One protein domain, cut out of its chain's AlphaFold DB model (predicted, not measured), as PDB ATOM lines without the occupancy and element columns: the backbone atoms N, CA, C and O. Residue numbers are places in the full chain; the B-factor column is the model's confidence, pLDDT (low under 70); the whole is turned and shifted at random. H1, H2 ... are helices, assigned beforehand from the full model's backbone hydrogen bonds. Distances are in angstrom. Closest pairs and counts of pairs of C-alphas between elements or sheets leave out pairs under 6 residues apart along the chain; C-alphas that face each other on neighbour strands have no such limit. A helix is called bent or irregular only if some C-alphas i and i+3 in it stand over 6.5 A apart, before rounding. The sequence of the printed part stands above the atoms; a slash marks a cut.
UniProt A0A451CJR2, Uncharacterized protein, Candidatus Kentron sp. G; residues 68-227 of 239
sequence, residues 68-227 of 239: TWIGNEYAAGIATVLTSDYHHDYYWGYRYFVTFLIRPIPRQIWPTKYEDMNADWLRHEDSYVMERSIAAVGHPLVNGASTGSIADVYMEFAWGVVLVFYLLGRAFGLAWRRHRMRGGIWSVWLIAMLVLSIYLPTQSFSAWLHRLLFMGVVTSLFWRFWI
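AT A GLANCE: This is residues 68 to 227 of the 239 residues of an uncharacterized protein of Candidatus Kentron sp. G (UniProt A0A451CJR2). Two long helices, H6 and H9, each meet a short helix, H5, with their first residues, 160 to 164 and 205 to 206, making a corner with it, and run away from it, while H7 folds back between them, touching both; along the chain this half goes out, back and out again. On the other side of H5, H1 runs side by side with it and H4 crosses H1, while H2, H3 and the wide link of residues 103 to 119 make a loose loop that swings away from the rest. The printed part has 160 residues with nine named helices, H1 to H9 in order along the chain, and no named strand; the class is all helix. It is only just compact, close to loose, with a radius of gyration of the C-alphas of 17.9 A, and the C-alphas span 53 by 39 by 27 A.

IN THESE COORDINATES: H1 is residues 73 to 87, from C-alpha 73 at (164.722, 215.075, 397.319), and is 21.1 A long from first to last C-alpha. H2 is residues 94 to 102; it is neither bent nor irregular, but only just: C-alphas 99 and 102 are 6.1 A apart. H3 is the four residues 120 to 123, and H4, residues 125 to 137, measures 17.7 A. H5 is residues 148 to 157 and measures 14.8 A. H6, residues 160 to 182, is the longest helix by residues and measures 32.3 A, from C-alpha 160 at (148.330, 222.849, 386.042). H7 is residues 185 to 196, 16.4 A long, and H8 is the four residues 199 to 202. H9 is residues 205 to 226, 30.3 A long, and ends with C-alpha 226 at (164.652, 196.314, 361.461).

HOW THE PARTS SIT: H5 is the hub, touching four helices. H1 touches it at a shallow tilt of 13 degrees, the same way, with Gly 77 and Ala 151 as the closest C-alphas at 5.2 A. H4 touches H1 with residues 132 to 137 alone, about perpendicular at 78 degrees; the C-alphas of Thr 83 and Ala 136 come closest, 5.1 A. H6 touches H5 with residues 160 to 164 alone, opposite ways at a steep tilt of 63 degrees, closest at the C-alphas of Tyr 154 and Val 161, 5.4 A. H9 touches H5 with residues 205 to 206 alone, about perpendicular at 79 degrees, and the closest C-alphas, of Ser 149 and Phe 205, are 4.3 A apart. H8 touches H5 as well, with the C-alphas of Ser 149 and Leu 200 closest at 5.1 A, and touches H9 only at the corner by their link. H6 and H7 form a helical hairpin, opposite ways at a steep tilt of 43 degrees, closest at the C-alphas of His 179 and Trp 186, 4.7 A. H7 and H9 touch, opposite ways at a shallow tilt of 33 degrees, only just short of steep, with the C-alphas of Leu 196 and Trp 208 closest at 6.3 A. H6 and H9 are apart. H2 is close to H9 but not clearly touching, the C-alphas of Phe 100 and His 210 being closest at 6.7 A; H3 is likewise close to H2 but not clearly touching, at 7.9 A between the C-alphas of Arg 95 and Leu 122. The helix packing is mostly crossed, but only just: leaving out the pairs with the four-residue H8, two of the 6 pairs of helices that touch are at a shallow tilt. In H1, H2, H6, H7 and H9 every O i to N i+4 pair is within hydrogen-bond range; in H4 it is 8 of 9 and in H5 5 of 6, and H3 and H8 are too short for such a pair.

THE WHOLE: The two C-alphas farthest apart, of Gly 138 and Trp 226, are 55.0 A from each other. The printed part has no cut. The link from H2 to H3 is long, with 17 residues. The mean pLDDT of the printed part is 82.5, and it is under 70 at residues 68 to 71, 123 to 131, 140 to 146 and 226 to 227.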
ATOM      1  N   THR A  68     170.608 214.918 406.448       49.19
ATOM      2  CA  THR A  68     169.267 214.326 406.287       49.19
ATOM      3  C   THR A  68     168.201 215.310 405.792       49.19
ATOM      4  O   THR A  68     167.192 214.892 405.229       49.19
ATOM      5  N   TRP A  69     168.423 216.614 405.969       49.78
ATOM      6  CA  TRP A  69     167.514 217.676 405.511       49.78
ATOM      7  C   TRP A  69     167.959 218.322 404.199       49.78
ATOM      8  O   TRP A  69     167.133 218.709 403.381       49.78
ATOM      9  N   ILE A  70     169.271 218.409 404.000       50.22
ATOM     10  CA  ILE A  70     169.916 219.237 402.981       50.22
ATOM     11  C   ILE A  70     169.947 218.477 401.636       50.22
ATOM     12  O   ILE A  70     169.633 219.050 400.601       50.22
ATOM     13  N   GLY A  71     170.155 217.153 401.636       54.56
ATOM     14  CA  GLY A  71     170.117 216.319 400.420       54.56
ATOM     15  C   GLY A  71     168.794 215.592 400.138       54.56
ATOM     16  O   GLY A  71     168.750 214.741 399.252       54.56
ATOM     17  N   ASN A  72     167.730 215.852 400.904       70.12
ATOM     18  CA  ASN A  72     166.475 215.116 400.762       70.12
ATOM     19  C   ASN A  72     165.668 215.629 399.559       70.12
ATOM     20  O   ASN A  72     165.174 216.757 399.575       70.12
ATOM     21  N   GLU A  73     165.488 214.780 398.542       72.25
ATOM     22  CA  GLU A  73     164.722 215.075 397.319       72.25
ATOM     23  C   GLU A  73     163.309 215.602 397.622       72.25
ATOM     24  O   GLU A  73     162.812 216.501 396.944       72.25
ATOM     25  N   TYR A  74     162.671 215.102 398.686       76.69
ATOM     26  CA  TYR A  74     161.351 215.568 399.107       76.69
ATOM     27  C   TYR A  74     161.386 217.009 399.630       76.69
ATOM     28  O   TYR A  74     160.547 217.828 399.253       76.69
ATOM     29  N   ALA A  75     162.375 217.334 400.468       77.50
ATOM     30  CA  ALA A  75     162.552 218.683 400.997       77.50
ATOM     31  C   ALA A  75     162.908 219.668 399.875       77.50
ATOM     32  O   ALA A  75     162.325 220.748 399.800       77.50
ATOM     33  N   ALA A  76     163.787 219.262 398.952       78.94
ATOM     34  CA  ALA A  76     164.140 220.049 397.775       78.94
ATOM     35  C   ALA A  76     162.927 220.298 396.862       78.94
ATOM     36  O   ALA A  76     162.702 221.425 396.413       78.94
ATOM     37  N   GLY A  77     162.099 219.276 396.627       82.12
ATOM     38  CA  GLY A  77     160.868 219.401 395.848       82.12
ATOM     39  C   GLY A  77     159.870 220.384 396.467       82.12
ATOM     40  O   GLY A  77     159.378 221.273 395.775       82.12
ATOM     41  N   ILE A  78     159.615 220.287 397.776       84.56
ATOM     42  CA  ILE A  78     158.728 221.230 398.481       84.56
ATOM     43  C   ILE A  78     159.298 222.644 398.464       84.56
ATOM     44  O   ILE A  78     158.571 223.583 398.151       84.56
ATOM     45  N   ALA A  79     160.587 222.805 398.769       83.50
ATOM     46  CA  ALA A  79     161.231 224.112 398.771       83.50
ATOM     47  C   ALA A  79     161.111 224.795 397.401       83.50
ATOM     48  O   ALA A  79     160.840 225.990 397.321       83.50
ATOM     49  N   THR A  80     161.222 224.022 396.324       83.94
ATOM     50  CA  THR A  80     161.049 224.503 394.948       83.94
ATOM     51  C   THR A  80     159.616 224.963 394.670       83.94
ATOM     52  O   THR A  80     159.410 226.032 394.090       83.94
ATOM     53  N   VAL A  81     158.616 224.194 395.114       88.00
ATOM     54  CA  VAL A  81     157.197 224.569 394.999       88.00
ATOM     55  C   VAL A  81     156.916 225.854 395.776       88.00
ATOM     56  O   VAL A  81     156.375 226.792 395.200       88.00
ATOM     57  N   LEU A  82     157.344 225.931 397.040       88.06
ATOM     58  CA  LEU A  82     157.167 227.113 397.890       88.06
ATOM     59  C   LEU A  82     157.865 228.343 397.316       88.06
ATOM     60  O   LEU A  82     157.294 229.424 397.324       88.06
ATOM     61  N   THR A  83     159.072 228.181 396.776       86.62
ATOM     62  CA  THR A  83     159.813 229.283 396.149       86.62
ATOM     63  C   THR A  83     159.075 229.809 394.921       86.62
ATOM     64  O   THR A  83     158.945 231.018 394.750       86.62
ATOM     65  N   SER A  84     158.554 228.915 394.080       87.06
ATOM     66  CA  SER A  84     157.800 229.310 392.882       87.06
ATOM     67  C   SER A  84     156.479 229.987 393.243       87.06
ATOM     68  O   SER A  84     156.078 230.948 392.597       87.06
ATOM     69  N   ASP A  85     155.821 229.505 394.298       88.75
ATOM     70  CA  ASP A  85     154.576 230.078 394.802       88.75
ATOM     71  C   ASP A  85     154.796 231.454 395.443       88.75
ATOM     72  O   ASP A  85     154.061 232.387 395.147       88.75
ATOM     73  N   TYR A  86     155.857 231.602 396.240       88.06
ATOM     74  CA  TYR A  86     156.217 232.849 396.914       88.06
ATOM     75  C   TYR A  86     156.548 233.978 395.930       88.06
ATOM     76  O   TYR A  86     156.130 235.114 396.130       88.06
ATOM     77  N   HIS A  87     157.292 233.670 394.862       86.31
ATOM     78  CA  HIS A  87     157.665 234.660 393.844       86.31
ATOM     79  C   HIS A  87     156.615 234.815 392.732       86.31
ATOM     80  O   HIS A  87     156.753 235.712 391.908       86.31
ATOM     81  N   HIS A  88     155.585 233.960 392.691       86.38
ATOM     82  CA  HIS A  88     154.587 233.880 391.610       86.38
ATOM     83  C   HIS A  88     155.182 233.791 390.191       86.38
ATOM     84  O   HIS A  88     154.532 234.142 389.203       86.38
ATOM     85  N   ASP A  89     156.409 233.282 390.085       83.62
ATOM     86  CA  ASP A  89     157.150 233.175 388.838       83.62
ATOM     87  C   ASP A  89     157.048 231.744 388.307       83.62
ATOM     88  O   ASP A  89     157.602 230.803 388.879       83.62
ATOM     89  N   TYR A  90     156.360 231.598 387.174       88.19
ATOM     90  CA  TYR A  90     156.210 230.329 386.467       88.19
ATOM     91  C   TYR A  90     156.736 230.453 385.040       88.19
ATOM     92  O   TYR A  90     156.566 231.480 384.381       88.19
ATOM     93  N   TYR A  91     157.344 229.385 384.534       87.69
ATOM     94  CA  TYR A  91     157.955 229.395 383.202       87.69
ATOM     95  C   TYR A  91     156.960 229.166 382.055       87.69
ATOM     96  O   TYR A  91     157.312 229.377 380.896       87.69
ATOM     97  N   TRP A  92     155.731 228.724 382.338       90.31
ATOM     98  CA  TRP A  92     154.664 228.499 381.353       90.31
ATOM     99  C   TRP A  92     155.057 227.591 380.174       90.31
ATOM    100  O   TRP A  92     154.585 227.758 379.050       90.31
ATOM    101  N   GLY A  93     155.927 226.603 380.407       87.81
ATOM    102  CA  GLY A  93     156.416 225.685 379.377       87.81
ATOM    103  C   GLY A  93     157.578 226.239 378.549       87.81
ATOM    104  O   GLY A  93     158.117 225.523 377.700       87.81
ATOM    105  N   TYR A  94     158.004 227.481 378.792       89.56
ATOM    106  CA  TYR A  94     159.112 228.102 378.077       89.56
ATOM    107  C   TYR A  94     160.428 227.353 378.297       89.56
ATOM    108  O   TYR A  94     161.162 227.048 377.351       89.56
ATOM    109  N   ARG A  95     160.698 226.953 379.543       88.62
ATOM    110  CA  ARG A  95     161.897 226.181 379.884       88.62
ATOM    111  C   ARG A  95     161.898 224.823 379.184       88.62
ATOM    112  O   ARG A  95     162.939 224.378 378.692       88.62
ATOM    113  N   TYR A  96     160.736 224.176 379.079       89.25
ATOM    114  CA  TYR A  96     160.570 222.924 378.335       89.25
ATOM    115  C   TYR A  96     160.809 223.115 376.836       89.25
ATOM    116  O   TYR A  96     161.525 222.318 376.229       89.25
ATOM    117  N   PHE A  97     160.287 224.191 376.247       90.19
ATOM    118  CA  PHE A  97     160.533 224.541 374.848       90.19
ATOM    119  C   PHE A  97     162.035 224.683 374.556       90.19
ATOM    120  O   PHE A  97     162.568 223.990 373.682       90.19
ATOM    121  N   VAL A  98     162.749 225.495 375.343       88.31
ATOM    122  CA  VAL A  98     164.198 225.695 375.174       88.31
ATOM    123  C   VAL A  98     164.965 224.389 375.419       88.31
ATOM    124  O   VAL A  98     165.884 224.050 374.669       88.31
ATOM    125  N   THR A  99     164.566 223.601 376.419       86.19
ATOM    126  CA  THR A  99     165.236 222.338 376.762       86.19
ATOM    127  C   THR A  99     165.071 221.264 375.688       86.19
ATOM    128  O   THR A  99     166.030 220.549 375.401       86.19
ATOM    129  N   PHE A 100     163.893 221.127 375.078       86.38
ATOM    130  CA  PHE A 100     163.639 220.046 374.123       86.38
ATOM    131  C   PHE A 100     163.958 220.408 372.677       86.38
ATOM    132  O   PHE A 100     164.304 219.512 371.910       86.38
ATOM    133  N   LEU A 101     163.855 221.681 372.293       86.56
ATOM    134  CA  LEU A 101     164.026 222.096 370.897       86.56
ATOM    135  C   LEU A 101     165.349 222.821 370.657       86.56
ATOM    136  O   LEU A 101     166.019 222.548 369.665       86.56
ATOM    137  N   ILE A 102     165.767 223.692 371.578       87.75
ATOM    138  CA  ILE A 102     166.953 224.539 371.383       87.75
ATOM    139  C   ILE A 102     168.217 223.871 371.934       87.75
ATOM    140  O   ILE A 102     169.274 223.879 371.294       87.75
ATOM    141  N   ARG A 103     168.144 223.247 373.117       85.38
ATOM    142  CA  ARG A 103     169.297 222.592 373.762       85.38
ATOM    143  C   ARG A 103     169.966 221.529 372.878       85.38
ATOM    144  O   ARG A 103     171.198 221.563 372.843       85.38
ATOM    145  N   PRO A 104     169.240 220.668 372.132       86.50
ATOM    146  CA  PRO A 104     169.862 219.651 371.283       86.50
ATOM    147  C   PRO A 104     170.652 220.204 370.091       86.50
ATOM    148  O   PRO A 104     171.514 219.499 369.572       86.50
ATOM    149  N   ILE A 105     170.389 221.441 369.650       85.88
ATOM    150  CA  ILE A 105     171.097 222.051 368.515       85.88
ATOM    151  C   ILE A 105     172.565 222.287 368.909       85.88
ATOM    152  O   ILE A 105     172.821 222.996 369.884       85.88
ATOM    153  N   PRO A 106     173.555 221.730 368.198       87.38
ATOM    154  CA  PRO A 106     174.961 221.951 368.523       87.38
ATOM    155  C   PRO A 106     175.332 223.441 368.490       87.38
ATOM    156  O   PRO A 106     174.924 224.170 367.584       87.38
ATOM    157  N   ARG A 107     176.148 223.899 369.450       84.12
ATOM    158  CA  ARG A 107     176.611 225.304 369.504       84.12
ATOM    159  C   ARG A 107     177.452 225.697 368.286       84.12
ATOM    160  O   ARG A 107     177.541 226.871 367.976       84.12
ATOM    161  N   GLN A 108     178.033 224.722 367.591       90.62
ATOM    162  CA  GLN A 108     178.770 224.919 366.343       90.62
ATOM    163  C   GLN A 108     177.870 225.430 365.211       90.62
ATOM    164  O   GLN A 108     178.349 226.128 364.327       90.62
ATOM    165  N   ILE A 109     176.583 225.070 365.235       90.81
ATOM    166  CA  ILE A 109     175.596 225.505 364.239       90.81
ATOM    167  C   ILE A 109     174.947 226.814 364.688       90.81
ATOM    168  O   ILE A 109     174.716 227.697 363.871       90.81
ATOM    169  N   TRP A 110     174.668 226.943 365.989       88.56
ATOM    170  CA  TRP A 110     174.010 228.122 366.545       88.56
ATOM    171  C   TRP A 110     174.636 228.536 367.891       88.56
ATOM    172  O   TRP A 110     174.205 228.066 368.953       88.56
ATOM    173  N   PRO A 111     175.673 229.398 367.867       87.31
ATOM    174  CA  PRO A 111     176.406 229.802 369.070       87.31
ATOM    175  C   PRO A 111     175.579 230.660 370.039       87.31
ATOM    176  O   PRO A 111     175.589 230.404 371.246       87.31
ATOM    177  N   THR A 112     174.819 231.621 369.502       88.88
ATOM    178  CA  THR A 112     174.020 232.629 370.229       88.88
ATOM    179  C   THR A 112     172.627 232.139 370.630       88.88
ATOM    180  O   THR A 112     171.831 232.893 371.168       88.88
ATOM    181  N   LYS A 113     172.312 230.850 370.447       87.31
ATOM    182  CA  LYS A 113     170.950 230.303 370.601       87.31
ATOM    183  C   LYS A 113     170.254 230.557 371.944       87.31
ATOM    184  O   LYS A 113     169.039 230.442 372.018       87.31
ATOM    185  N   TYR A 114     171.005 230.788 373.022       85.56
ATOM    186  CA  TYR A 114     170.425 231.103 374.334       85.56
ATOM    187  C   TYR A 114     170.171 232.603 374.485       85.56
ATOM    188  O   TYR A 114     169.117 232.968 374.995       85.56
ATOM    189  N   GLU A 115     171.074 233.436 373.970       86.19
ATOM    190  CA  GLU A 115     170.940 234.897 373.909       86.19
ATOM    191  C   GLU A 115     169.756 235.282 373.013       86.19
ATOM    192  O   GLU A 115     168.877 236.032 373.429       86.19
ATOM    193  N   ASP A 116     169.648 234.652 371.839       87.62
ATOM    194  CA  ASP A 116     168.553 234.872 370.884       87.62
ATOM    195  C   ASP A 116     167.182 234.496 371.465       87.62
ATOM    196  O   ASP A 116     166.152 235.042 371.077       87.62
ATOM    197  N   MET A 117     167.170 233.556 372.410       85.75
ATOM    198  CA  MET A 117     165.977 233.108 373.124       85.75
ATOM    199  C   MET A 117     165.824 233.816 374.481       85.75
ATOM    200  O   MET A 117     164.976 233.428 375.273       85.75
ATOM    201  N   ASN A 118     166.637 234.818 374.826       86.06
ATOM    202  CA  ASN A 118     166.609 235.455 376.150       86.06
ATOM    203  C   ASN A 118     166.585 234.428 377.316       86.06
ATOM    204  O   ASN A 118     165.852 234.547 378.301       86.06
ATOM    205  N   ALA A 119     167.329 233.339 377.135       83.25
ATOM    206  CA  ALA A 119     167.308 232.131 377.950       83.25
ATOM    207  C   ALA A 119     168.690 231.831 378.552       83.25
ATOM    208  O   ALA A 119     168.986 230.691 378.905       83.25
ATOM    209  N   ASP A 120     169.558 232.838 378.673       80.12
ATOM    210  CA  ASP A 120     170.889 232.678 379.274       80.12
ATOM    211  C   ASP A 120     170.847 232.323 380.759       80.12
ATOM    212  O   ASP A 120     171.785 231.715 381.281       80.12
ATOM    213  N   TRP A 121     169.736 232.615 381.433       76.19
ATOM    214  CA  TRP A 121     169.490 232.179 382.803       76.19
ATOM    215  C   TRP A 121     169.481 230.645 382.933       76.19
ATOM    216  O   TRP A 121     169.944 230.136 383.947       76.19
ATOM    217  N   LEU A 122     169.106 229.887 381.889       76.56
ATOM    218  CA  LEU A 122     169.225 228.415 381.880       76.56
ATOM    219  C   LEU A 122     170.681 227.925 381.935       76.56
ATOM    220  O   LEU A 122     170.931 226.758 382.235       76.56
ATOM    221  N   ARG A 123     171.666 228.773 381.606       69.56
ATOM    222  CA  ARG A 123     173.090 228.429 381.760       69.56
ATOM    223  C   ARG A 123     173.552 228.537 383.217       69.56
ATOM    224  O   ARG A 123     174.528 227.885 383.568       69.56
ATOM    225  N   HIS A 124     172.849 229.326 384.028       66.19
ATOM    226  CA  HIS A 124     173.189 229.655 385.416       66.19
ATOM    227  C   HIS A 124     172.077 229.241 386.398       66.19
ATOM    228  O   HIS A 124     172.012 229.751 387.516       66.19
ATOM    229  N   GLU A 125     171.190 228.337 385.968       62.72
ATOM    230  CA  GLU A 125     169.940 227.973 386.650       62.72
ATOM    231  C   GLU A 125     170.180 227.544 388.107       62.72
ATOM    232  O   GLU A 125     169.443 227.963 388.998       62.72
ATOM    233  N   ASP A 126     171.280 226.826 388.362       58.78
ATOM    234  CA  ASP A 126     171.664 226.357 389.696       58.78
ATOM    235  C   ASP A 126     171.887 227.511 390.689       58.78
ATOM    236  O   ASP A 126     171.496 227.413 391.847       58.78
ATOM    237  N   SER A 127     172.467 228.635 390.257       54.66
ATOM    238  CA  SER A 127     172.732 229.787 391.135       54.66
ATOM    239  C   SER A 127     171.501 230.673 391.335       54.66
ATOM    240  O   SER A 127     171.291 231.209 392.419       54.66
ATOM    241  N   TYR A 128     170.660 230.802 390.310       59.28
ATOM    242  CA  TYR A 128     169.462 231.644 390.354       59.28
ATOM    243  C   TYR A 128     168.355 231.055 391.241       59.28
ATOM    244  O   TYR A 128     167.704 231.766 392.008       59.28
ATOM    245  N   VAL A 129     168.155 229.738 391.160       65.19
ATOM    246  CA  VAL A 129     167.169 229.021 391.983       65.19
ATOM    247  C   VAL A 129     167.612 228.979 393.452       65.19
ATOM    248  O   VAL A 129     166.781 229.130 394.348       65.19
ATOM    249  N   MET A 130     168.919 228.860 393.695       65.19
ATOM    250  CA  MET A 130     169.542 228.883 395.023       65.19
ATOM    251  C   MET A 130     169.269 230.178 395.796       65.19
ATOM    252  O   MET A 130     168.867 230.147 396.956       65.19
ATOM    253  N   GLU A 131     169.497 231.329 395.165       69.38
ATOM    254  CA  GLU A 131     169.337 232.633 395.814       69.38
ATOM    255  C   GLU A 131     167.865 232.907 396.151       69.38
ATOM    256  O   GLU A 131     167.525 233.343 397.255       69.38
ATOM    257  N   ARG A 132     166.963 232.552 395.231       71.88
ATOM    258  CA  ARG A 132     165.516 232.708 395.415       71.88
ATOM    259  C   ARG A 132     164.946 231.797 396.496       71.88
ATOM    260  O   ARG A 132     163.996 232.203 397.171       71.88
ATOM    261  N   SER A 133     165.510 230.603 396.682       71.44
ATOM    262  CA  SER A 133     165.028 229.667 397.701       71.44
ATOM    263  C   SER A 133     165.355 230.114 399.117       71.44
ATOM    264  O   SER A 133     164.562 229.874 400.023       71.44
ATOM    265  N   ILE A 134     166.474 230.818 399.314       78.38
ATOM    266  CA  ILE A 134     166.816 231.409 400.613       78.38
ATOM    267  C   ILE A 134     165.751 232.432 401.017       78.38
ATOM    268  O   ILE A 134     165.306 232.421 402.162       78.38
ATOM    269  N   ALA A 135     165.288 233.265 400.080       75.88
ATOM    270  CA  ALA A 135     164.255 234.263 400.357       75.88
ATOM    271  C   ALA A 135     162.895 233.642 400.732       75.88
ATOM    272  O   ALA A 135     162.181 234.201 401.559       75.88
ATOM    273  N   ALA A 136     162.542 232.491 400.151       78.94
ATOM    274  CA  ALA A 136     161.243 231.853 400.370       78.94
ATOM    275  C   ALA A 136     161.227 230.847 401.536       78.94
ATOM    276  O   ALA A 136     160.247 230.761 402.271       78.94
ATOM    277  N   VAL A 137     162.295 230.061 401.701       79.69
ATOM    278  CA  VAL A 137     162.353 228.905 402.620       79.69
ATOM    279  C   VAL A 137     163.391 229.108 403.733       79.69
ATOM    280  O   VAL A 137     163.433 228.343 404.693       79.69
ATOM    281  N   GLY A 138     164.235 230.141 403.638       74.69
ATOM    282  CA  GLY A 138     165.284 230.438 404.620       74.69
ATOM    283  C   GLY A 138     166.547 229.587 404.472       74.69
ATOM    284  O   GLY A 138     167.511 229.798 405.205       74.69
ATOM    285  N   HIS A 139     166.575 228.653 403.515       70.12
ATOM    286  CA  HIS A 139     167.710 227.769 403.266       70.12
ATOM    287  C   HIS A 139     168.017 227.626 401.761       70.12
ATOM    288  O   HIS A 139     167.098 227.617 400.933       70.12
ATOM    289  N   PRO A 140     169.303 227.499 401.388       69.19
ATOM    290  CA  PRO A 140     169.705 227.203 400.015       69.19
ATOM    291  C   PRO A 140     169.282 225.783 399.605       69.19
ATOM    292  O   PRO A 140     169.457 224.834 400.370       69.19
ATOM    293  N   LEU A 141     168.755 225.623 398.387       68.38
ATOM    294  CA  LEU A 141     168.555 224.308 397.761       68.38
ATOM    295  C   LEU A 141     169.908 223.640 397.506       68.38
ATOM    296  O   LEU A 141     170.815 224.270 396.997       68.38
ATOM    297  N   VAL A 142     170.096 222.356 397.793       63.75
ATOM    298  CA  VAL A 142     171.402 221.739 397.502       63.75
ATOM    299  C   VAL A 142     171.612 221.546 396.011       63.75
ATOM    300  O   VAL A 142     170.784 220.948 395.325       63.75
ATOM    301  N   ASN A 143     172.777 221.978 395.527       58.78
ATOM    302  CA  ASN A 143     173.225 221.698 394.168       58.78
ATOM    303  C   ASN A 143     173.241 220.187 393.910       58.78
ATOM    304  O   ASN A 143     173.928 219.431 394.594       58.78
ATOM    305  N   GLY A 144     172.495 219.757 392.895       58.56
ATOM    306  CA  GLY A 144     172.370 218.347 392.530       58.56
ATOM    307  C   GLY A 144     171.266 217.582 393.265       58.56
ATOM    308  O   GLY A 144     171.069 216.408 392.955       58.56
ATOM    309  N   ALA A 145     170.515 218.217 394.174       63.28
ATOM    310  CA  ALA A 145     169.288 217.627 394.693       63.28
ATOM    311  C   ALA A 145     168.223 217.597 393.587       63.28
ATOM    312  O   ALA A 145     167.872 218.616 392.993       63.28
ATOM    313  N   SER A 146     167.711 216.402 393.303       68.38
ATOM    314  CA  SER A 146     166.570 216.231 392.410       68.38
ATOM    315  C   SER A 146     165.319 216.805 393.075       68.38
ATOM    316  O   SER A 146     164.935 216.377 394.160       68.38
ATOM    317  N   THR A 147     164.664 217.761 392.419       73.25
ATOM    318  CA  THR A 147     163.404 218.360 392.891       73.25
ATOM    319  C   THR A 147     162.192 217.468 392.600       73.25
ATOM    320  O   THR A 147     161.102 217.687 393.132       73.25
ATOM    321  N   GLY A 148     162.374 216.423 391.785       82.50
ATOM    322  CA  GLY A 148     161.331 215.479 391.411       82.50
ATOM    323  C   GLY A 148     160.354 216.028 390.365       82.50
ATOM    324  O   GLY A 148     160.268 217.221 390.076       82.50
ATOM    325  N   SER A 149     159.582 215.127 389.753       88.94
ATOM    326  CA  SER A 149     158.684 215.480 388.639       88.94
ATOM    327  C   SER A 149     157.523 216.407 389.005       88.94
ATOM    328  O   SER A 149     157.079 217.164 388.148       88.94
ATOM    329  N   ILE A 150     157.019 216.365 390.241       90.12
ATOM    330  CA  ILE A 150     155.893 217.216 390.659       90.12
ATOM    331  C   ILE A 150     156.344 218.672 390.765       90.12
ATOM    332  O   ILE A 150     155.704 219.540 390.175       90.12
ATOM    333  N   ALA A 151     157.456 218.932 391.458       88.25
ATOM    334  CA  ALA A 151     158.000 220.278 391.590       88.25
ATOM    335  C   ALA A 151     158.413 220.843 390.224       88.25
ATOM    336  O   ALA A 151     158.042 221.964 389.898       88.25
ATOM    337  N   ASP A 152     159.073 220.035 389.384       89.12
ATOM    338  CA  ASP A 152     159.480 220.429 388.028       89.12
ATOM    339  C   ASP A 152     158.297 220.892 387.161       89.12
ATOM    340  O   ASP A 152     158.413 221.879 386.441       89.12
ATOM    341  N   VAL A 153     157.149 220.212 387.238       92.00
ATOM    342  CA  VAL A 153     155.940 220.600 386.488       92.00
ATOM    343  C   VAL A 153     155.205 221.762 387.161       92.00
ATOM    344  O   VAL A 153     154.625 222.592 386.460       92.00
ATOM    345  N   TYR A 154     155.228 221.855 388.493       91.81
ATOM    346  CA  TYR A 154     154.637 222.985 389.214       91.81
ATOM    347  C   TYR A 154     155.351 224.301 388.880       91.81
ATOM    348  O   TYR A 154     154.689 225.304 388.644       91.81
ATOM    349  N   MET A 155     156.681 224.299 388.762       89.44
ATOM    350  CA  MET A 155     157.437 225.472 388.297       89.44
ATOM    351  C   MET A 155     157.015 225.936 386.895       89.44
ATOM    352  O   MET A 155     157.084 227.120 386.575       89.44
ATOM    353  N   GLU A 156     156.586 225.012 386.033       90.88
ATOM    354  CA  GLU A 156     156.129 225.361 384.688       90.88
ATOM    355  C   GLU A 156     154.690 225.863 384.665       90.88
ATOM    356  O   GLU A 156     154.395 226.830 383.972       90.88
ATOM    357  N   PHE A 157     153.782 225.186 385.364       93.69
ATOM    358  CA  PHE A 157     152.341 225.355 385.147       93.69
ATOM    359  C   PHE A 157     151.542 225.591 386.431       93.69
ATOM    360  O   PHE A 157     150.311 225.528 386.393       93.69
ATOM    361  N   ALA A 158     152.205 225.819 387.567       91.75
ATOM    362  CA  ALA A 158     151.587 225.912 388.887       91.75
ATOM    363  C   ALA A 158     150.655 224.706 389.149       91.75
ATOM    364  O   ALA A 158     151.008 223.545 388.910       91.75
ATOM    365  N   TRP A 159     149.408 224.973 389.548       92.81
ATOM    366  CA  TRP A 159     148.343 223.979 389.732       92.81
ATOM    367  C   TRP A 159     147.978 223.178 388.472       92.81
ATOM    368  O   TRP A 159     147.381 222.102 388.579       92.81
ATOM    369  N   GLY A 160     148.400 223.624 387.283       91.94
ATOM    370  CA  GLY A 160     148.330 222.849 386.042       91.94
ATOM    371  C   GLY A 160     149.039 221.492 386.130       91.94
ATOM    372  O   GLY A 160     148.723 220.588 385.353       91.94
ATOM    373  N   VAL A 161     149.910 221.289 387.127       92.69
ATOM    374  CA  VAL A 161     150.512 219.989 387.453       92.69
ATOM    375  C   VAL A 161     149.479 218.867 387.597       92.69
ATOM    376  O   VAL A 161     149.688 217.775 387.069       92.69
ATOM    377  N   VAL A 162     148.320 219.128 388.211       94.94
ATOM    378  CA  VAL A 162     147.260 218.119 388.390       94.94
ATOM    379  C   VAL A 162     146.753 217.632 387.033       94.94
ATOM    380  O   VAL A 162     146.614 216.428 386.802       94.94
ATOM    381  N   LEU A 163     146.530 218.566 386.105       95.25
ATOM    382  CA  LEU A 163     146.099 218.252 384.749       95.25
ATOM    383  C   LEU A 163     147.186 217.483 383.988       95.25
ATOM    384  O   LEU A 163     146.883 216.486 383.334       95.25
ATOM    385  N   VAL A 164     148.450 217.897 384.100       94.12
ATOM    386  CA  VAL A 164     149.578 217.216 383.446       94.12
ATOM    387  C   VAL A 164     149.694 215.766 383.919       94.12
ATOM    388  O   VAL A 164     149.764 214.859 383.088       94.12
ATOM    389  N   PHE A 165     149.640 215.510 385.228       94.38
ATOM    390  CA  PHE A 165     149.720 214.147 385.768       94.38
ATOM    391  C   PHE A 165     148.473 213.311 385.460       94.38
ATOM    392  O   PHE A 165     148.580 212.108 385.207       94.38
ATOM    393  N   TYR A 166     147.296 213.933 385.381       95.62
ATOM    394  CA  TYR A 166     146.095 213.270 384.882       95.62
ATOM    395  C   TYR A 166     146.258 212.818 383.421       95.62
ATOM    396  O   TYR A 166     145.966 211.665 383.080       95.62
ATOM    397  N   LEU A 167     146.764 213.699 382.552       95.56
ATOM    398  CA  LEU A 167     147.041 213.388 381.148       95.56
ATOM    399  C   LEU A 167     148.140 212.330 381.011       95.56
ATOM    400  O   LEU A 167     148.016 211.429 380.178       95.56
ATOM    401  N   LEU A 168     149.162 212.377 381.864       94.06
ATOM    402  CA  LEU A 168     150.204 211.358 381.946       94.06
ATOM    403  C   LEU A 168     149.602 209.985 382.277       94.06
ATOM    404  O   LEU A 168     149.824 209.021 381.545       94.06
ATOM    405  N   GLY A 169     148.764 209.896 383.314       93.75
ATOM    406  CA  GLY A 169     148.058 208.663 383.671       93.75
ATOM    407  C   GLY A 169     147.165 208.152 382.534       93.75
ATOM    408  O   GLY A 169     147.161 206.958 382.212       93.75
ATOM    409  N   ARG A 170     146.464 209.057 381.841       95.00
ATOM    410  CA  ARG A 170     145.684 208.727 380.636       95.00
ATOM    411  C   ARG A 170     146.562 208.196 379.502       95.00
ATOM    412  O   ARG A 170     146.145 207.245 378.837       95.00
ATOM    413  N   ALA A 171     147.756 208.749 379.301       92.75
ATOM    414  CA  ALA A 171     148.713 208.285 378.301       92.75
ATOM    415  C   ALA A 171     149.221 206.868 378.616       92.75
ATOM    416  O   ALA A 171     149.189 206.007 377.735       92.75
ATOM    417  N   PHE A 172     149.578 206.583 379.875       93.31
ATOM    418  CA  PHE A 172     149.921 205.225 380.324       93.31
ATOM    419  C   PHE A 172     148.762 204.245 380.098       93.31
ATOM    420  O   PHE A 172     148.949 203.175 379.516       93.31
ATOM    421  N   GLY A 173     147.536 204.628 380.474       91.94
ATOM    422  CA  GLY A 173     146.345 203.804 380.256       91.94
ATOM    423  C   GLY A 173     146.044 203.556 378.773       91.94
ATOM    424  O   GLY A 173     145.639 202.457 378.387       91.94
ATOM    425  N   LEU A 174     146.268 204.552 377.912       92.94
ATOM    426  CA  LEU A 174     146.131 204.408 376.464       92.94
ATOM    427  C   LEU A 174     147.189 203.454 375.896       92.94
ATOM    428  O   LEU A 174     146.832 202.555 375.133       92.94
ATOM    429  N   ALA A 175     148.458 203.624 376.279       90.94
ATOM    430  CA  ALA A 175     149.554 202.755 375.860       90.94
ATOM    431  C   ALA A 175     149.295 201.302 376.280       90.94
ATOM    432  O   ALA A 175     149.428 200.397 375.455       90.94
ATOM    433  N   TRP A 176     148.812 201.085 377.506       91.00
ATOM    434  CA  TRP A 176     148.407 199.772 378.006       91.00
ATOM    435  C   TRP A 176     147.289 199.139 377.167       91.00
ATOM    436  O   TRP A 176     147.440 198.025 376.658       91.00
ATOM    437  N   ARG A 177     146.176 199.856 376.955       91.06
ATOM    438  CA  ARG A 177     145.049 199.352 376.145       91.06
ATOM    439  C   ARG A 177     145.483 199.028 374.715       91.06
ATOM    440  O   ARG A 177     145.121 197.985 374.175       91.06
ATOM    441  N   ARG A 178     146.279 199.902 374.094       88.50
ATOM    442  CA  ARG A 178     146.779 199.707 372.725       88.50
ATOM    443  C   ARG A 178     147.769 198.548 372.636       88.50
ATOM    444  O   ARG A 178     147.694 197.787 371.672       88.50
ATOM    445  N   HIS A 179     148.626 198.375 373.637       86.69
ATOM    446  CA  HIS A 179     149.510 197.220 373.751       86.69
ATOM    447  C   HIS A 179     148.710 195.909 373.791       86.69
ATOM    448  O   HIS A 179     148.995 195.013 373.003       86.69
ATOM    449  N   ARG A 180     147.663 195.824 374.625       85.75
ATOM    450  CA  ARG A 180     146.810 194.625 374.736       85.75
ATOM    451  C   ARG A 180     146.054 194.292 373.446       85.75
ATOM    452  O   ARG A 180     145.936 193.121 373.115       85.75
ATOM    453  N   MET A 181     145.562 195.303 372.728       84.12
ATOM    454  CA  MET A 181     144.736 195.099 371.526       84.12
ATOM    455  C   MET A 181     145.549 194.875 370.245       84.12
ATOM    456  O   MET A 181     145.130 194.112 369.382       84.12
ATOM    457  N   ARG A 182     146.671 195.585 370.069       82.62
ATOM    458  CA  ARG A 182     147.431 195.603 368.801       82.62
ATOM    459  C   ARG A 182     148.836 195.019 368.919       82.62
ATOM    460  O   ARG A 182     149.402 194.615 367.908       82.62
ATOM    461  N   GLY A 183     149.418 195.004 370.118       76.56
ATOM    462  CA  GLY A 183     150.819 194.636 370.317       76.56
ATOM    463  C   GLY A 183     151.789 195.485 369.480       76.56
ATOM    464  O   GLY A 183     151.519 196.641 369.139       76.56
ATOM    465  N   GLY A 184     152.946 194.906 369.147       82.19
ATOM    466  CA  GLY A 184     153.951 195.530 368.280       82.19
ATOM    467  C   GLY A 184     154.576 196.792 368.882       82.19
ATOM    468  O   GLY A 184     155.090 196.764 369.999       82.19
ATOM    469  N   ILE A 185     154.518 197.905 368.143       82.69
ATOM    470  CA  ILE A 185     155.135 199.184 368.539       82.69
ATOM    471  C   ILE A 185     154.582 199.723 369.867       82.69
ATOM    472  O   ILE A 185     155.317 200.321 370.644       82.69
ATOM    473  N   TRP A 186     153.314 199.446 370.188       84.19
ATOM    474  CA  TRP A 186     152.721 199.855 371.464       84.19
ATOM    475  C   TRP A 186     153.325 199.114 372.658       84.19
ATOM    476  O   TRP A 186     153.409 199.687 373.739       84.19
ATOM    477  N   SER A 187     153.803 197.879 372.464       82.81
ATOM    478  CA  SER A 187     154.581 197.159 373.480       82.81
ATOM    479  C   SER A 187     155.902 197.865 373.764       82.81
ATOM    480  O   SER A 187     156.293 197.995 374.917       82.81
ATOM    481  N   VAL A 188     156.567 198.351 372.713       83.81
ATOM    482  CA  VAL A 188     157.838 199.073 372.824       83.81
ATOM    483  C   VAL A 188     157.648 200.375 373.597       83.81
ATOM    484  O   VAL A 188     158.379 200.622 374.552       83.81
ATOM    485  N   TRP A 189     156.639 201.173 373.231       86.81
ATOM    486  CA  TRP A 189     156.323 202.419 373.935       86.81
ATOM    487  C   TRP A 189     155.938 202.179 375.391       86.81
ATOM    488  O   TRP A 189     156.452 202.867 376.264       86.81
ATOM    489  N   LEU A 190     155.094 201.184 375.674       88.25
ATOM    490  CA  LEU A 190     154.709 200.860 377.045       88.25
ATOM    491  C   LEU A 190     155.922 200.442 377.892       88.25
ATOM    492  O   LEU A 190     156.090 200.946 378.998       88.25
ATOM    493  N   ILE A 191     156.788 199.566 377.370       85.62
ATOM    494  CA  ILE A 191     158.016 199.151 378.065       85.62
ATOM    495  C   ILE A 191     158.937 200.353 378.283       85.62
ATOM    496  O   ILE A 191     159.466 200.517 379.376       85.62
ATOM    497  N   ALA A 192     159.113 201.215 377.277       87.31
ATOM    498  CA  ALA A 192     159.921 202.423 377.417       87.31
ATOM    499  C   ALA A 192     159.355 203.360 378.495       87.31
ATOM    500  O   ALA A 192     160.109 203.813 379.350       87.31
ATOM    501  N   MET A 193     158.039 203.595 378.508       89.50
ATOM    502  CA  MET A 193     157.379 204.414 379.527       89.50
ATOM    503  C   MET A 193     157.560 203.837 380.938       89.50
ATOM    504  O   MET A 193     157.850 204.601 381.855       89.50
ATOM    505  N   LEU A 194     157.441 202.515 381.108       88.94
ATOM    506  CA  LEU A 194     157.621 201.831 382.397       88.94
ATOM    507  C   LEU A 194     159.078 201.814 382.868       88.94
ATOM    508  O   LEU A 194     159.352 202.053 384.033       88.94
ATOM    509  N   VAL A 195     160.034 201.545 381.979       86.25
ATOM    510  CA  VAL A 195     161.459 201.542 382.349       86.25
ATOM    511  C   VAL A 195     161.917 202.951 382.703       86.25
ATOM    512  O   VAL A 195     162.659 203.144 383.661       86.25
ATOM    513  N   LEU A 196     161.470 203.950 381.942       88.56
ATOM    514  CA  LEU A 196     161.843 205.334 382.190       88.56
ATOM    515  C   LEU A 196     161.085 205.935 383.375       88.56
ATOM    516  O   LEU A 196     161.576 206.916 383.919       88.56
ATOM    517  N   SER A 197     159.954 205.378 383.826       89.38
ATOM    518  CA  SER A 197     159.177 205.968 384.928       89.38
ATOM    519  C   SER A 197     159.970 206.113 386.225       89.38
ATOM    520  O   SER A 197     159.590 206.936 387.045       89.38
ATOM    521  N   ILE A 198     161.088 205.394 386.389       87.00
ATOM    522  CA  ILE A 198     162.040 205.606 387.489       87.00
ATOM    523  C   ILE A 198     162.559 207.050 387.557       87.00
ATOM    524  O   ILE A 198     162.817 207.550 388.646       87.00
ATOM    525  N   TYR A 199     162.652 207.754 386.424       86.12
ATOM    526  CA  TYR A 199     163.100 209.148 386.354       86.12
ATOM    527  C   TYR A 199     162.062 210.157 386.849       86.12
ATOM    528  O   TYR A 199     162.430 211.289 387.146       86.12
ATOM    529  N   LEU A 200     160.785 209.770 386.940       87.19
ATOM    530  CA  LEU A 200     159.739 210.652 387.457       87.19
ATOM    531  C   LEU A 200     159.953 210.971 388.950       87.19
ATOM    532  O   LEU A 200     159.964 212.157 389.283       87.19
ATOM    533  N   PRO A 201     160.145 209.988 389.854       82.31
ATOM    534  CA  PRO A 201     160.463 210.292 391.245       82.31
ATOM    535  C   PRO A 201     161.918 210.744 391.428       82.31
ATOM    536  O   PRO A 201     162.148 211.699 392.152       82.31
ATOM    537  N   THR A 202     162.881 210.116 390.742       79.00
ATOM    538  CA  THR A 202     164.320 210.304 391.040       79.00
ATOM    539  C   THR A 202     164.980 211.515 390.384       79.00
ATOM    540  O   THR A 202     166.117 211.827 390.717       79.00
ATOM    541  N   GLN A 203     164.353 212.152 389.388       82.50
ATOM    542  CA  GLN A 203     164.976 213.268 388.663       82.50
ATOM    543  C   GLN A 203     163.992 214.401 388.376       82.50
ATOM    544  O   GLN A 203     163.909 215.379 389.106       82.50
ATOM    545  N   SER A 204     163.264 214.313 387.268       86.12
ATOM    546  CA  SER A 204     162.329 215.357 386.864       86.12
ATOM    547  C   SER A 204     161.431 214.875 385.737       86.12
ATOM    548  O   SER A 204     161.724 213.893 385.037       86.12
ATOM    549  N   PHE A 205     160.327 215.591 385.532       88.62
ATOM    550  CA  PHE A 205     159.431 215.324 384.418       88.62
ATOM    551  C   PHE A 205     160.124 215.623 383.088       88.62
ATOM    552  O   PHE A 205     160.045 214.813 382.163       88.62
ATOM    553  N   SER A 206     160.877 216.724 383.010       85.94
ATOM    554  CA  SER A 206     161.655 217.073 381.822       85.94
ATOM    555  C   SER A 206     162.665 215.989 381.439       85.94
ATOM    556  O   SER A 206     162.733 215.562 380.282       85.94
ATOM    557  N   ALA A 207     163.401 215.461 382.421       85.81
ATOM    558  CA  ALA A 207     164.392 214.417 382.190       85.81
ATOM    559  C   ALA A 207     163.747 213.091 381.747       85.81
ATOM    560  O   ALA A 207     164.296 212.381 380.896       85.81
ATOM    561  N   TRP A 208     162.570 212.757 382.284       91.25
ATOM    562  CA  TRP A 208     161.766 211.628 381.817       91.25
ATOM    563  C   TRP A 208     161.288 211.826 380.374       91.25
ATOM    564  O   TRP A 208     161.521 210.962 379.525       91.25
ATOM    565  N   LEU A 209     160.664 212.970 380.083       88.88
ATOM    566  CA  LEU A 209     160.051 213.258 378.790       88.88
ATOM    567  C   LEU A 209     161.097 213.332 377.677       88.88
ATOM    568  O   LEU A 209     160.909 212.722 376.627       88.88
ATOM    569  N   HIS A 210     162.235 213.988 377.922       86.50
ATOM    570  CA  HIS A 210     163.349 214.037 376.976       86.50
ATOM    571  C   HIS A 210     163.818 212.631 376.590       86.50
ATOM    572  O   HIS A 210     163.913 212.298 375.407       86.50
ATOM    573  N   ARG A 211     164.081 211.772 377.585       86.88
ATOM    574  CA  ARG A 211     164.517 210.391 377.334       86.88
ATOM    575  C   ARG A 211     163.437 209.591 376.626       86.88
ATOM    576  O   ARG A 211     163.766 208.830 375.722       86.88
ATOM    577  N   LEU A 212     162.173 209.770 376.997       87.62
ATOM    578  CA  LEU A 212     161.066 209.074 376.356       87.62
ATOM    579  C   LEU A 212     160.920 209.483 374.890       87.62
ATOM    580  O   LEU A 212     160.748 208.609 374.047       87.62
ATOM    581  N   LEU A 213     161.025 210.772 374.568       86.94
ATOM    582  CA  LEU A 213     160.937 211.257 373.193       86.94
ATOM    583  C   LEU A 213     162.141 210.793 372.374       86.94
ATOM    584  O   LEU A 213     161.958 210.117 371.367       86.94
ATOM    585  N   PHE A 214     163.368 211.057 372.824       84.25
ATOM    586  CA  PHE A 214     164.565 210.663 372.077       84.25
ATOM    587  C   PHE A 214     164.704 209.143 371.968       84.25
ATOM    588  O   PHE A 214     164.781 208.604 370.862       84.25
ATOM    589  N   MET A 215     164.697 208.419 373.093       81.94
ATOM    590  CA  MET A 215     164.837 206.963 373.050       81.94
ATOM    591  C   MET A 215     163.610 206.308 372.431       81.94
ATOM    592  O   MET A 215     163.772 205.361 371.668       81.94
ATOM    593  N   GLY A 216     162.396 206.779 372.714       82.00
ATOM    594  CA  GLY A 216     161.167 206.217 372.153       82.00
ATOM    595  C   GLY A 216     161.088 206.387 370.640       82.00
ATOM    596  O   GLY A 216     160.768 205.420 369.945       82.00
ATOM    597  N   VAL A 217     161.458 207.558 370.108       84.25
ATOM    598  CA  VAL A 217     161.524 207.805 368.659       84.25
ATOM    599  C   VAL A 217     162.601 206.940 368.014       84.25
ATOM    600  O   VAL A 217     162.289 206.203 367.080       84.25
ATOM    601  N   VAL A 218     163.834 206.935 368.536       82.75
ATOM    602  CA  VAL A 218     164.924 206.105 367.988       82.75
ATOM    603  C   VAL A 218     164.561 204.617 368.028       82.75
ATOM    604  O   VAL A 218     164.716 203.908 367.034       82.75
ATOM    605  N   THR A 219     163.997 204.145 369.141       80.44
ATOM    606  CA  THR A 219     163.569 202.746 369.301       80.44
ATOM    607  C   THR A 219     162.418 202.407 368.351       80.44
ATOM    608  O   THR A 219     162.385 201.315 367.790       80.44
ATOM    609  N   SER A 220     161.498 203.343 368.112       81.56
ATOM    610  CA  SER A 220     160.388 203.179 367.167       81.56
ATOM    611  C   SER A 220     160.850 203.130 365.717       81.56
ATOM    612  O   SER A 220     160.358 202.301 364.951       81.56
ATOM    613  N   LEU A 221     161.798 203.991 365.337       81.75
ATOM    614  CA  LEU A 221     162.423 203.964 364.016       81.75
ATOM    615  C   LEU A 221     163.122 202.620 363.811       81.75
ATOM    616  O   LEU A 221     162.847 201.930 362.832       81.75
ATOM    617  N   PHE A 222     163.926 202.184 364.783       78.81
ATOM    618  CA  PHE A 222     164.596 200.889 364.721       78.81
ATOM    619  C   PHE A 222     163.600 199.723 364.630       78.81
ATOM    620  O   PHE A 222     163.746 198.845 363.784       78.81
ATOM    621  N   TRP A 223     162.529 199.745 365.430       74.44
ATOM    622  CA  TRP A 223     161.462 198.745 365.367       74.44
ATOM    623  C   TRP A 223     160.803 198.699 363.985       74.44
ATOM    624  O   TRP A 223     160.605 197.621 363.436       74.44
ATOM    625  N   ARG A 224     160.497 199.861 363.393       77.38
ATOM    626  CA  ARG A 224     159.853 199.953 362.076       77.38
ATOM    627  C   ARG A 224     160.753 199.451 360.946       77.38
ATOM    628  O   ARG A 224     160.245 198.809 360.030       77.38
ATOM    629  N   PHE A 225     162.048 199.751 360.995       74.81
ATOM    630  CA  PHE A 225     162.976 199.427 359.910       74.81
ATOM    631  C   PHE A 225     163.590 198.023 360.030       74.81
ATOM    632  O   PHE A 225     163.802 197.377 359.009       74.81
ATOM    633  N   TRP A 226     163.851 197.531 361.246       69.94
ATOM    634  CA  TRP A 226     164.652 196.314 361.461       69.94
ATOM    635  C   TRP A 226     163.867 195.141 362.048       69.94
ATOM    636  O   TRP A 226     164.225 193.985 361.824       69.94
ATOM    637  N   ILE A 227     162.778 195.396 362.777       65.56
ATOM    638  CA  ILE A 227     162.008 194.339 363.437       65.56
ATOM    639  C   ILE A 227     160.704 194.146 362.665       65.56
ATOM    640  O   ILE A 227     159.691 194.780 362.942       65.56
TER     641      ILE A 227